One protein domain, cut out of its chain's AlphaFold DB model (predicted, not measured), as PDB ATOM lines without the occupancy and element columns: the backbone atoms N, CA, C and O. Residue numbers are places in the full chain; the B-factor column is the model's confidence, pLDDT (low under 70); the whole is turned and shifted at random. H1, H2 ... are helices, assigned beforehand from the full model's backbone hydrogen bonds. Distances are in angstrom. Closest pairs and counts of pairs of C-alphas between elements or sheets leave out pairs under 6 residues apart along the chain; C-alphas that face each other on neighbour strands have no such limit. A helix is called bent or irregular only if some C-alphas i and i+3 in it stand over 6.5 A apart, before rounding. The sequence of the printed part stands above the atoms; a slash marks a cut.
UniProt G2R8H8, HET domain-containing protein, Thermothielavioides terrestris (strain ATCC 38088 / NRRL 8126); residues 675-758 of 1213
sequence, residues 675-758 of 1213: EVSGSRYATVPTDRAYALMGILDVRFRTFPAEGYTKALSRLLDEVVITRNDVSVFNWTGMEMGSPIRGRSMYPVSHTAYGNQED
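AT A GLANCE: This is residues 675 to 758 of the 1213 residues of the protein "HET domain-containing protein" of Thermothielavioides terrestris (strain ATCC 38088 / NRRL 8126) (UniProt G2R8H8). One helix of 16 residues, H4, is the single long rod in a rounded body that is otherwise made of short helical turns and loops. The four-residue helix H2 packs on the first half of H4, H5 folds back on its later part after a tight link, and H1 and H6, from the two ends of the printed part, pack on each other; two long loops, between H3 and H4 and between H5 and H6, complete the body. The printed part has 84 residues with six named helices, H1 to H6 in order along the chain, and no named strand. Its class is all helix, though under half of the residues, 36 of the 84, are in named elements. It is compact, with a radius of gyration of the C-alphas of 11.9 A, and its C-alphas span 34 by 30 by 26 A.

IN THESE COORDINATES: The printed part begins with H1, residues 675 to 678, whose first C-alpha, that of Glu 675, is at (118.804, 116.863, 175.073). After a short link of 8 residues comes H2, residues 687 to 690. A tight link of 2 residues leads to H3, residues 693 to 696. A long link of 11 residues follows, and then H4, residues 708 to 723, which measures 22.0 A from its first to its last C-alpha. It begins with C-alpha 708 at (103.210, 117.875, 180.205) and ends with C-alpha 723 at (111.504, 128.260, 162.662). After a tight link of 2 residues comes H5, residues 726 to 729, which is neither bent nor irregular, but only just: C-alphas 726 and 729 are 6.1 A apart. The long link of residues 730 to 749 leads to H6, residues 750 to 753, which ends with C-alpha 753 at (116.571, 113.198, 173.061).

HOW THE PARTS SIT: H1 and H6 touch; their closest C-alphas, those of Gly 678 and Thr 751, are 4.3 A apart. H1 is close to H2 but not clearly touching it, with the C-alphas of Ser 677 and Arg 688 the closest at 7.6 A. H1 and H4 are apart. H2 touches H4, which meets it with residues 708 to 715 alone; the closest C-alphas are those of Ala 689 and Leu 712, at 5.1 A. H2 and H3 meet only through their link. H3 is close to H4 but not clearly touching it, with the C-alphas of Leu 696 and Val 719 the closest at 6.9 A. H4 touches H5 with residues 716 to 720 alone; the closest C-alphas, those of Leu 716 and Val 728, are 6.4 A apart. H5 and H6 are apart. H6 is close to H4 but not clearly touching it, and the closest C-alphas, those of Leu 712 and His 750, are 7.7 A apart. In H4 every O i to N i+4 pair is within hydrogen-bond range. H1, H2, H3, H5 and H6 are too short for such a pair; the one O i to N i+3 pair is within range in H1, H2, H5 and H6, and in H3 it is not.

THE WHOLE: The two C-alphas farthest apart are those of Arg 701 and Glu 757, at 34.5 A, while those of Glu 675 and Asp 758, the first and last printed, are 12.6 A apart. The centre of H4 is the nearest to the mean of the C-alphas, at 6.4 A, and that of H3 the farthest, at 11.6 A. The printed part has no cut. The links from H3 to H4 and from H5 to H6 are long. The mean pLDDT of the printed part is 84.3; the model's confidence is under 70 at 9 residues, 732 to 736 and 755 to 758.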
ATOM      1  N   GLU A 675     117.811 117.712 174.401       89.31
ATOM      2  CA  GLU A 675     118.804 116.863 175.073       89.31
ATOM      3  C   GLU A 675     119.230 117.487 176.414       89.31
ATOM      4  O   GLU A 675     119.155 116.841 177.463       89.31
ATOM      5  N   VAL A 676     119.626 118.764 176.388       89.88
ATOM      6  CA  VAL A 676     120.110 119.524 177.555       89.88
ATOM      7  C   VAL A 676     119.024 119.743 178.614       89.88
ATOM      8  O   VAL A 676     119.325 119.838 179.809       89.88
ATOM      9  N   SER A 677     117.749 119.793 178.221       91.06
ATOM     10  CA  SER A 677     116.630 119.811 179.164       91.06
ATOM     11  C   SER A 677     116.242 118.417 179.673       91.06
ATOM     12  O   SER A 677     115.552 118.319 180.693       91.06
ATOM     13  N   GLY A 678     116.681 117.332 179.023       86.12
ATOM     14  CA  GLY A 678     116.318 115.943 179.331       86.12
ATOM     15  C   GLY A 678     116.562 115.550 180.787       86.12
ATOM     16  O   GLY A 678     115.671 114.999 181.442       86.12
ATOM     17  N   SER A 679     117.729 115.913 181.323       83.19
ATOM     18  CA  SER A 679     118.130 115.670 182.717       83.19
ATOM     19  C   SER A 679     117.381 116.525 183.751       83.19
ATOM     20  O   SER A 679     117.453 116.234 184.947       83.19
ATOM     21  N   ARG A 680     116.672 117.579 183.322       88.94
ATOM     22  CA  ARG A 680     116.187 118.651 184.202       88.94
ATOM     23  C   ARG A 680     114.802 118.390 184.785       88.94
ATOM     24  O   ARG A 680     113.902 117.827 184.147       88.94
ATOM     25  N   TYR A 681     114.628 118.855 186.017       86.31
ATOM     26  CA  TYR A 681     113.434 118.703 186.839       86.31
ATOM     27  C   TYR A 681     112.648 120.018 186.966       86.31
ATOM     28  O   TYR A 681     113.216 121.110 186.970       86.31
ATOM     29  N   ALA A 682     111.328 119.912 187.113       88.19
ATOM     30  CA  ALA A 682     110.456 121.027 187.465       88.19
ATOM     31  C   ALA A 682     109.347 120.544 188.405       88.19
ATOM     32  O   ALA A 682     108.841 119.432 188.251       88.19
ATOM     33  N   THR A 683     108.958 121.391 189.360       82.44
ATOM     34  CA  THR A 683     107.901 121.090 190.339       82.44
ATOM     35  C   THR A 683     106.526 120.973 189.678       82.44
ATOM     36  O   THR A 683     105.724 120.125 190.063       82.44
ATOM     37  N   VAL A 684     106.262 121.800 188.662       86.62
ATOM     38  CA  VAL A 684     105.078 121.706 187.799       86.62
ATOM     39  C   VAL A 684     105.487 120.973 186.513       86.62
ATOM     40  O   VAL A 684     106.412 121.424 185.838       86.62
ATOM     41  N   PRO A 685     104.837 119.858 186.121       87.81
ATOM     42  CA  PRO A 685     105.286 119.072 184.970       87.81
ATOM     43  C   PRO A 685     105.294 119.823 183.630       87.81
ATOM     44  O   PRO A 685     106.155 119.554 182.799       87.81
ATOM     45  N   THR A 686     104.367 120.762 183.403       92.25
ATOM     46  CA  THR A 686     104.302 121.546 182.154       92.25
ATOM     47  C   THR A 686     105.469 122.516 181.983       92.25
ATOM     48  O   THR A 686     105.880 122.781 180.855       92.25
ATOM     49  N   ASP A 687     106.058 122.991 183.082       91.31
ATOM     50  CA  ASP A 687     107.191 123.923 183.061       91.31
ATOM     51  C   ASP A 687     108.424 123.314 182.392       91.31
ATOM     52  O   ASP A 687     109.242 124.038 181.839       91.31
ATOM     53  N   ARG A 688     108.530 121.978 182.362       91.44
ATOM     54  CA  ARG A 688     109.572 121.269 181.607       91.44
ATOM     55  C   ARG A 688     109.558 121.584 180.102       91.44
ATOM     56  O   ARG A 688     110.594 121.429 179.465       91.44
ATOM     57  N   ALA A 689     108.415 122.013 179.557       93.12
ATOM     58  CA  ALA A 689     108.280 122.514 178.190       93.12
ATOM     59  C   ALA A 689     108.256 124.053 178.146       93.12
ATOM     60  O   ALA A 689     108.958 124.653 177.335       93.12
ATOM     61  N   TYR A 690     107.499 124.712 179.036       92.81
ATOM     62  CA  TYR A 690     107.379 126.179 179.033       92.81
ATOM     63  C   TYR A 690     108.716 126.898 179.304       92.81
ATOM     64  O   TYR A 690     108.964 127.950 178.722       92.81
ATOM     65  N   ALA A 691     109.618 126.304 180.090       92.88
ATOM     66  CA  ALA A 691     110.963 126.825 180.344       92.88
ATOM     67  C   ALA A 691     111.904 126.824 179.123       92.88
ATOM     68  O   ALA A 691     113.036 127.283 179.237       92.88
ATOM     69  N   LEU A 692     111.478 126.282 177.977       93.94
ATOM     70  CA  LEU A 692     112.279 126.226 176.750       93.94
ATOM     71  C   LEU A 692     111.846 127.270 175.709       93.94
ATOM     72  O   LEU A 692     112.555 127.463 174.723       93.94
ATOM     73  N   MET A 693     110.714 127.951 175.932       91.69
ATOM     74  CA  MET A 693     110.097 128.881 174.978       91.69
ATOM     75  C   MET A 693     111.045 129.994 174.513       91.69
ATOM     76  O   MET A 693     111.115 130.259 173.319       91.69
ATOM     77  N   GLY A 694     111.824 130.601 175.414       88.25
ATOM     78  CA  GLY A 694     112.758 131.676 175.063       88.25
ATOM     79  C   GLY A 694     113.978 131.213 174.268       88.25
ATOM     80  O   GLY A 694     114.373 131.860 173.307       88.25
ATOM     81  N   ILE A 695     114.555 130.063 174.626       91.06
ATOM     82  CA  ILE A 695     115.747 129.508 173.954       91.06
ATOM     83  C   ILE A 695     115.394 129.058 172.528       91.06
ATOM     84  O   ILE A 695     116.151 129.271 171.572       91.06
ATOM     85  N   LEU A 696     114.213 128.447 172.398       91.19
ATOM     86  CA  LEU A 696     113.631 127.999 171.138       91.19
ATOM     87  C   LEU A 696     112.951 129.132 170.351       91.19
ATOM     88  O   LEU A 696     112.655 128.914 169.181       91.19
ATOM     89  N   ASP A 697     112.788 130.323 170.946       87.19
ATOM     90  CA  ASP A 697     112.192 131.535 170.347       87.19
ATOM     91  C   ASP A 697     110.768 131.297 169.813       87.19
ATOM     92  O   ASP A 697     110.424 131.556 168.659       87.19
ATOM     93  N   VAL A 698     109.930 130.731 170.683       88.94
ATOM     94  CA  VAL A 698     108.519 130.432 170.419       88.94
ATOM     95  C   VAL A 698     107.655 131.002 171.534       88.94
ATOM     96  O   VAL A 698     107.907 130.767 172.713       88.94
ATOM     97  N   ARG A 699     106.607 131.750 171.174       86.62
ATOM     98  CA  ARG A 699     105.737 132.448 172.134       86.62
ATOM     99  C   ARG A 699     104.297 131.963 171.996       86.62
ATOM    100  O   ARG A 699     103.618 132.305 171.033       86.62
ATOM    101  N   PHE A 700     103.805 131.205 172.977       88.69
ATOM    102  CA  PHE A 700     102.413 130.745 173.012       88.69
ATOM    103  C   PHE A 700     101.809 130.817 174.419       88.69
ATOM    104  O   PHE A 700     102.513 130.756 175.425       88.69
ATOM    105  N   ARG A 701     100.472 130.923 174.502       86.88
ATOM    106  CA  ARG A 701      99.763 130.930 175.794       86.88
ATOM    107  C   ARG A 701      99.924 129.585 176.506       86.88
ATOM    108  O   ARG A 701      99.473 128.543 176.004       86.88
ATOM    109  N   THR A 702     100.525 129.642 177.690       88.75
ATOM    110  CA  THR A 702     100.698 128.521 178.620       88.75
ATOM    111  C   THR A 702      99.378 128.182 179.316       88.75
ATOM    112  O   THR A 702      98.594 129.071 179.652       88.75
ATOM    113  N   PHE A 703      99.120 126.892 179.548       85.81
ATOM    114  CA  PHE A 703      97.939 126.415 180.276       85.81
ATOM    115  C   PHE A 703      98.320 125.221 181.176       85.81
ATOM    116  O   PHE A 703      98.368 124.086 180.700       85.81
ATOM    117  N   PRO A 704      98.630 125.428 182.473       77.06
ATOM    118  CA  PRO A 704      99.203 124.383 183.338       77.06
ATOM    119  C   PRO A 704      98.387 123.082 183.447       77.06
ATOM    120  O   PRO A 704      98.946 122.018 183.703       77.06
ATOM    121  N   ALA A 705      97.073 123.138 183.212       83.81
ATOM    122  CA  ALA A 705      96.187 121.978 183.275       83.81
ATOM    123  C   ALA A 705      96.104 121.148 181.973       83.81
ATOM    124  O   ALA A 705      95.336 120.190 181.930       83.81
ATOM    125  N   GLU A 706      96.869 121.454 180.912       88.19
ATOM    126  CA  GLU A 706      96.840 120.628 179.686       88.19
ATOM    127  C   GLU A 706      97.681 119.347 179.750       88.19
ATOM    128  O   GLU A 706      97.512 118.462 178.911       88.19
ATOM    129  N   GLY A 707      98.552 119.235 180.755       89.38
ATOM    130  CA  GLY A 707      99.455 118.103 180.935       89.38
ATOM    131  C   GLY A 707     100.748 118.221 180.122       89.38
ATOM    132  O   GLY A 707     100.776 118.714 178.995       89.38
ATOM    133  N   TYR A 708     101.841 117.738 180.715       90.94
ATOM    134  CA  TYR A 708     103.210 117.875 180.205       90.94
ATOM    135  C   TYR A 708     103.382 117.443 178.740       90.94
ATOM    136  O   TYR A 708     103.866 118.232 177.938       90.94
ATOM    137  N   THR A 709     102.927 116.247 178.356       91.06
ATOM    138  CA  THR A 709     103.075 115.741 176.979       91.06
ATOM    139  C   THR A 709     102.338 116.598 175.941       91.06
ATOM    140  O   THR A 709     102.783 116.688 174.797       91.06
ATOM    141  N   LYS A 710     101.245 117.279 176.320       92.38
ATOM    142  CA  LYS A 710     100.539 118.209 175.426       92.38
ATOM    143  C   LYS A 710     101.250 119.559 175.337       92.38
ATOM    144  O   LYS A 710     101.408 120.058 174.228       92.38
ATOM    145  N   ALA A 711     101.731 120.096 176.459       93.69
ATOM    146  CA  ALA A 711     102.574 121.292 176.476       93.69
ATOM    147  C   ALA A 711     103.863 121.095 175.649       93.69
ATOM    148  O   ALA A 711     104.218 121.959 174.853       93.69
ATOM    149  N   LEU A 712     104.512 119.928 175.769       94.19
ATOM    150  CA  LEU A 712     105.663 119.537 174.952       94.19
ATOM    151  C   LEU A 712     105.289 119.395 173.473       94.19
ATOM    152  O   LEU A 712     105.975 119.953 172.629       94.19
ATOM    153  N   SER A 713     104.194 118.703 173.142       92.88
ATOM    154  CA  SER A 713     103.785 118.567 171.734       92.88
ATOM    155  C   SER A 713     103.517 119.935 171.089       92.88
ATOM    156  O   SER A 713     103.956 120.157 169.970       92.88
ATOM    157  N   ARG A 714     102.880 120.869 171.818       92.31
ATOM    158  CA  ARG A 714     102.670 122.255 171.362       92.31
ATOM    159  C   ARG A 714     103.982 123.011 171.173       92.31
ATOM    160  O   ARG A 714     104.141 123.658 170.152       92.31
ATOM    161  N   LEU A 715     104.929 122.901 172.108       94.44
ATOM    162  CA  LEU A 715     106.265 123.494 171.961       94.44
ATOM    163  C   LEU A 715     106.932 123.051 170.644       94.44
ATOM    164  O   LEU A 715     107.492 123.879 169.937       94.44
ATOM    165  N   LEU A 716     106.837 121.761 170.308       94.00
ATOM    166  CA  LEU A 716     107.407 121.201 169.078       94.00
ATOM    167  C   LEU A 716     106.627 121.621 167.820       94.00
ATOM    168  O   LEU A 716     107.254 121.879 166.797       94.00
ATOM    169  N   ASP A 717     105.293 121.740 167.893       92.50
ATOM    170  CA  ASP A 717     104.483 122.311 166.805       92.50
ATOM    171  C   ASP A 717     104.919 123.755 166.497       92.50
ATOM    172  O   ASP A 717     105.222 124.073 165.350       92.50
ATOM    173  N   GLU A 718     104.985 124.624 167.515       92.00
ATOM    174  CA  GLU A 718     105.339 126.041 167.337       92.00
ATOM    175  C   GLU A 718     106.772 126.192 166.792       92.00
ATOM    176  O   GLU A 718     106.994 127.014 165.912       92.00
ATOM    177  N   VAL A 719     107.730 125.358 167.224       91.25
ATOM    178  CA  VAL A 719     109.110 125.351 166.685       91.25
ATOM    179  C   VAL A 719     109.149 125.009 165.192       91.25
ATOM    180  O   VAL A 719     109.874 125.649 164.427       91.25
ATOM    181  N   VAL A 720     108.354 124.030 164.748       90.19
ATOM    182  CA  VAL A 720     108.242 123.704 163.316       90.19
ATOM    183  C   VAL A 720     107.547 124.837 162.555       90.19
ATOM    184  O   VAL A 720     107.967 125.170 161.450       90.19
ATOM    185  N   ILE A 721     106.526 125.466 163.142       88.12
ATOM    186  CA  ILE A 721     105.736 126.526 162.498       88.12
ATOM    187  C   ILE A 721     106.514 127.846 162.368       88.12
ATOM    188  O   ILE A 721     106.435 128.478 161.316       88.12
ATOM    189  N   THR A 722     107.254 128.283 163.395       83.44
ATOM    190  CA  THR A 722     107.952 129.586 163.381       83.44
ATOM    191  C   THR A 722     109.363 129.516 162.808       83.44
ATOM    192  O   THR A 722     109.804 130.478 162.181       83.44
ATOM    193  N   ARG A 723     110.082 128.404 163.021       81.12
ATOM    194  CA  ARG A 723     111.504 128.260 162.662       81.12
ATOM    195  C   ARG A 723     111.801 127.189 161.619       81.12
ATOM    196  O   ARG A 723     112.932 127.134 161.146       81.12
ATOM    197  N   ASN A 724     110.824 126.356 161.247       84.56
ATOM    198  CA  ASN A 724     111.018 125.227 160.326       84.56
ATOM    199  C   ASN A 724     112.140 124.258 160.776       84.56
ATOM    200  O   ASN A 724     112.787 123.601 159.957       84.56
ATOM    201  N   ASP A 725     112.396 124.169 162.089       84.38
ATOM    202  CA  ASP A 725     113.465 123.333 162.636       84.38
ATOM    203  C   ASP A 725     113.026 121.864 162.721       84.38
ATOM    204  O   ASP A 725     112.406 121.406 163.684       84.38
ATOM    205  N   VAL A 726     113.395 121.101 161.693       85.31
ATOM    206  CA  VAL A 726     113.133 119.659 161.589       85.31
ATOM    207  C   VAL A 726     113.898 118.805 162.613       85.31
ATOM    208  O   VAL A 726     113.595 117.618 162.752       85.31
ATOM    209  N   SER A 727     114.851 119.363 163.376       87.31
ATOM    210  CA  SER A 727     115.597 118.607 164.394       87.31
ATOM    211  C   SER A 727     114.720 118.131 165.560       87.31
ATOM    212  O   SER A 727     115.096 117.187 166.258       87.31
ATOM    213  N   VAL A 728     113.498 118.664 165.710       87.44
ATOM    214  CA  VAL A 728     112.480 118.117 166.629       87.44
ATOM    215  C   VAL A 728     112.194 116.627 166.398       87.44
ATOM    216  O   VAL A 728     111.781 115.940 167.332       87.44
ATOM    217  N   PHE A 729     112.436 116.087 165.200       86.31
ATOM    218  CA  PHE A 729     112.220 114.668 164.898       86.31
ATOM    219  C   PHE A 729     113.426 113.764 165.229       86.31
ATOM    220  O   PHE A 729     113.306 112.543 165.158       86.31
ATOM    221  N   ASN A 730     114.563 114.322 165.663       84.25
ATOM    222  CA  ASN A 730     115.785 113.572 165.984       84.25
ATOM    223  C   ASN A 730     115.792 113.011 167.429       84.25
ATOM    224  O   ASN A 730     116.704 113.295 168.208       84.25
ATOM    225  N   TRP A 731     114.789 112.207 167.799       81.69
ATOM    226  CA  TRP A 731     114.702 111.516 169.101       81.69
ATOM    227  C   TRP A 731     114.834 109.988 168.963       81.69
ATOM    228  O   TRP A 731     114.597 109.421 167.898       81.69
ATOM    229  N   THR A 732     115.239 109.287 170.028       69.44
ATOM    230  CA  THR A 732     115.756 107.899 169.935       69.44
ATOM    231  C   THR A 732     114.696 106.787 170.013       69.44
ATOM    232  O   THR A 732     115.028 105.611 170.172       69.44
ATOM    233  N   GLY A 733     113.406 107.129 169.925       64.06
ATOM    234  CA  GLY A 733     112.287 106.188 170.105       64.06
ATOM    235  C   GLY A 733     111.973 105.830 171.568       64.06
ATOM    236  O   GLY A 733     110.994 105.132 171.836       64.06
ATOM    237  N   MET A 734     112.783 106.294 172.526       60.69
ATOM    238  CA  MET A 734     112.590 106.063 173.963       60.69
ATOM    239  C   MET A 734     111.281 106.693 174.482       60.69
ATOM    240  O   MET A 734     110.830 107.718 173.984       60.69
ATOM    241  N   GLU A 735     110.679 106.075 175.505       62.19
ATOM    242  CA  GLU A 735     109.420 106.505 176.158       62.19
ATOM    243  C   GLU A 735     108.158 106.577 175.260       62.19
ATOM    244  O   GLU A 735     107.113 107.021 175.730       62.19
ATOM    245  N   MET A 736     108.211 106.015 174.042       66.00
ATOM    246  CA  MET A 736     107.135 105.985 173.033       66.00
ATOM    247  C   MET A 736     106.800 107.351 172.401       66.00
ATOM    248  O   MET A 736     107.114 108.425 172.919       66.00
ATOM    249  N   GLY A 737     106.115 107.291 171.255       75.06
ATOM    250  CA  GLY A 737     105.492 108.453 170.621       75.06
ATOM    251  C   GLY A 737     104.266 108.943 171.396       75.06
ATOM    252  O   GLY A 737     103.580 108.169 172.067       75.06
ATOM    253  N   SER A 738     103.992 110.241 171.300       83.75
ATOM    254  CA  SER A 738     102.918 110.931 172.014       83.75
ATOM    255  C   SER A 738     101.549 110.284 171.729       83.75
ATOM    256  O   SER A 738     101.168 110.152 170.563       83.75
ATOM    257  N   PRO A 739     100.750 109.925 172.758       80.12
ATOM    258  CA  PRO A 739      99.413 109.345 172.580       80.12
ATOM    259  C   PRO A 739      98.382 110.359 172.054       80.12
ATOM    260  O   PRO A 739      97.205 110.033 171.890       80.12
ATOM    261  N   ILE A 740      98.789 111.609 171.820       84.19
ATOM    262  CA  ILE A 740      97.925 112.672 171.319       84.19
ATOM    263  C   ILE A 740      97.682 112.449 169.823       84.19
ATOM    264  O   ILE A 740      98.606 112.447 169.008       84.19
ATOM    265  N   ARG A 741      96.408 112.285 169.448       80.38
ATOM    266  CA  ARG A 741      95.980 112.062 168.060       80.38
ATOM    267  C   ARG A 741      96.549 113.142 167.129       80.38
ATOM    268  O   ARG A 741      96.333 114.331 167.351       80.38
ATOM    269  N   GLY A 742      97.245 112.707 166.077       80.25
ATOM    270  CA  GLY A 742      97.897 113.582 165.096       80.25
ATOM    271  C   GLY A 742      99.289 114.094 165.494       80.25
ATOM    272  O   GLY A 742      99.871 114.847 164.729       80.25
ATOM    273  N   ARG A 743      99.827 113.698 166.657       84.31
ATOM    274  CA  ARG A 743     101.132 114.146 167.192       84.31
ATOM    275  C   ARG A 743     102.075 112.992 167.563       84.31
ATOM    276  O   ARG A 743     103.083 113.200 168.226       84.31
ATOM    277  N   SER A 744     101.786 111.778 167.095       81.19
ATOM    278  CA  SER A 744     102.532 110.547 167.409       81.19
ATOM    279  C   SER A 744     103.992 110.520 166.933       81.19
ATOM    280  O   SER A 744     104.737 109.637 167.350       81.19
ATOM    281  N   MET A 745     104.404 111.468 166.082       82.44
ATOM    282  CA  MET A 745     105.797 111.655 165.646       82.44
ATOM    283  C   MET A 745     106.660 112.423 166.661       82.44
ATOM    284  O   MET A 745     107.882 112.440 166.528       82.44
ATOM    285  N   TYR A 746     106.048 113.047 167.671       89.06
ATOM    286  CA  TYR A 746     106.741 113.642 168.816       89.06
ATOM    287  C   TYR A 746     106.841 112.629 169.966       89.06
ATOM    288  O   TYR A 746     105.951 111.784 170.096       89.06
ATOM    289  N   PRO A 747     107.856 112.709 170.843       87.88
ATOM    290  CA  PRO A 747     107.956 111.825 172.000       87.88
ATOM    291  C   PRO A 747     106.927 112.166 173.091       87.88
ATOM    292  O   PRO A 747     106.457 113.298 173.206       87.88
ATOM    293  N   VAL A 748     106.632 111.201 173.969       85.94
ATOM    294  CA  VAL A 748     105.869 111.443 175.215       85.94
ATOM    295  C   VAL A 748     106.587 112.430 176.147       85.94
ATOM    296  O   VAL A 748     105.936 113.174 176.890       85.94
ATOM    297  N   SER A 749     107.922 112.417 176.115       87.19
ATOM    298  CA  SER A 749     108.808 113.156 177.009       87.19
ATOM    299  C   SER A 749     110.119 113.516 176.308       87.19
ATOM    300  O   SER A 749     110.705 112.684 175.617       87.19
ATOM    301  N   HIS A 750     110.646 114.722 176.533       87.06
ATOM    302  CA  HIS A 750     111.911 115.162 175.928       87.06
ATOM    303  C   HIS A 750     113.157 114.468 176.522       87.06
ATOM    304  O   HIS A 750     114.265 114.643 176.027       87.06
ATOM    305  N   THR A 751     112.998 113.596 177.522       84.06
ATOM    306  CA  THR A 751     114.039 112.621 177.905       84.06
ATOM    307  C   THR A 751     114.459 111.720 176.736       84.06
ATOM    308  O   THR A 751     115.580 111.220 176.735       84.06
ATOM    309  N   ALA A 752     113.615 111.568 175.709       82.06
ATOM    310  CA  ALA A 752     113.899 110.779 174.512       82.06
ATOM    311  C   ALA A 752     114.927 111.395 173.531       82.06
ATOM    312  O   ALA A 752     115.282 110.743 172.549       82.06
ATOM    313  N   TYR A 753     115.424 112.615 173.782       83.75
ATOM    314  CA  TYR A 753     116.571 113.198 173.061       83.75
ATOM    315  C   TYR A 753     117.915 112.948 173.783       83.75
ATOM    316  O   TYR A 753     118.967 113.334 173.281       83.75
ATOM    317  N   GLY A 754     117.908 112.323 174.967       72.62
ATOM    318  CA  GLY A 754     119.105 112.130 175.792       72.62
ATOM    319  C   GLY A 754     120.081 111.079 175.250       72.62
ATOM    320  O   GLY A 754     119.718 109.917 175.099       72.62
ATOM    321  N   ASN A 755     121.357 111.444 175.070       60.75
ATOM    322  CA  ASN A 755     122.419 110.521 174.627       60.75
ATOM    323  C   ASN A 755     122.886 109.490 175.689       60.75
ATOM    324  O   ASN A 755     123.763 108.672 175.403       60.75
ATOM    325  N   GLN A 756     122.360 109.507 176.922       49.56
ATOM    326  CA  GLN A 756     122.802 108.591 177.984       49.56
ATOM    327  C   GLN A 756     121.989 107.289 178.040       49.56
ATOM    328  O   GLN A 756     120.770 107.293 178.161       49.56
ATOM    329  N   GLU A 757     122.709 106.162 178.033       51.50
ATOM    330  CA  GLU A 757     122.180 104.798 178.205       51.50
ATOM    331  C   GLU A 757     121.090 104.355 177.208       51.50
ATOM    332  O   GLU A 757     120.219 103.554 177.548       51.50
ATOM    333  N   ASP A 758     121.195 104.803 175.956       48.06
ATOM    334  CA  ASP A 758     120.354 104.380 174.830       48.06
ATOM    335  C   ASP A 758     120.071 102.860 174.830       48.06
ATOM    336  O   ASP A 758     120.955 102.036 174.559       48.06
TER     337      ASP A 758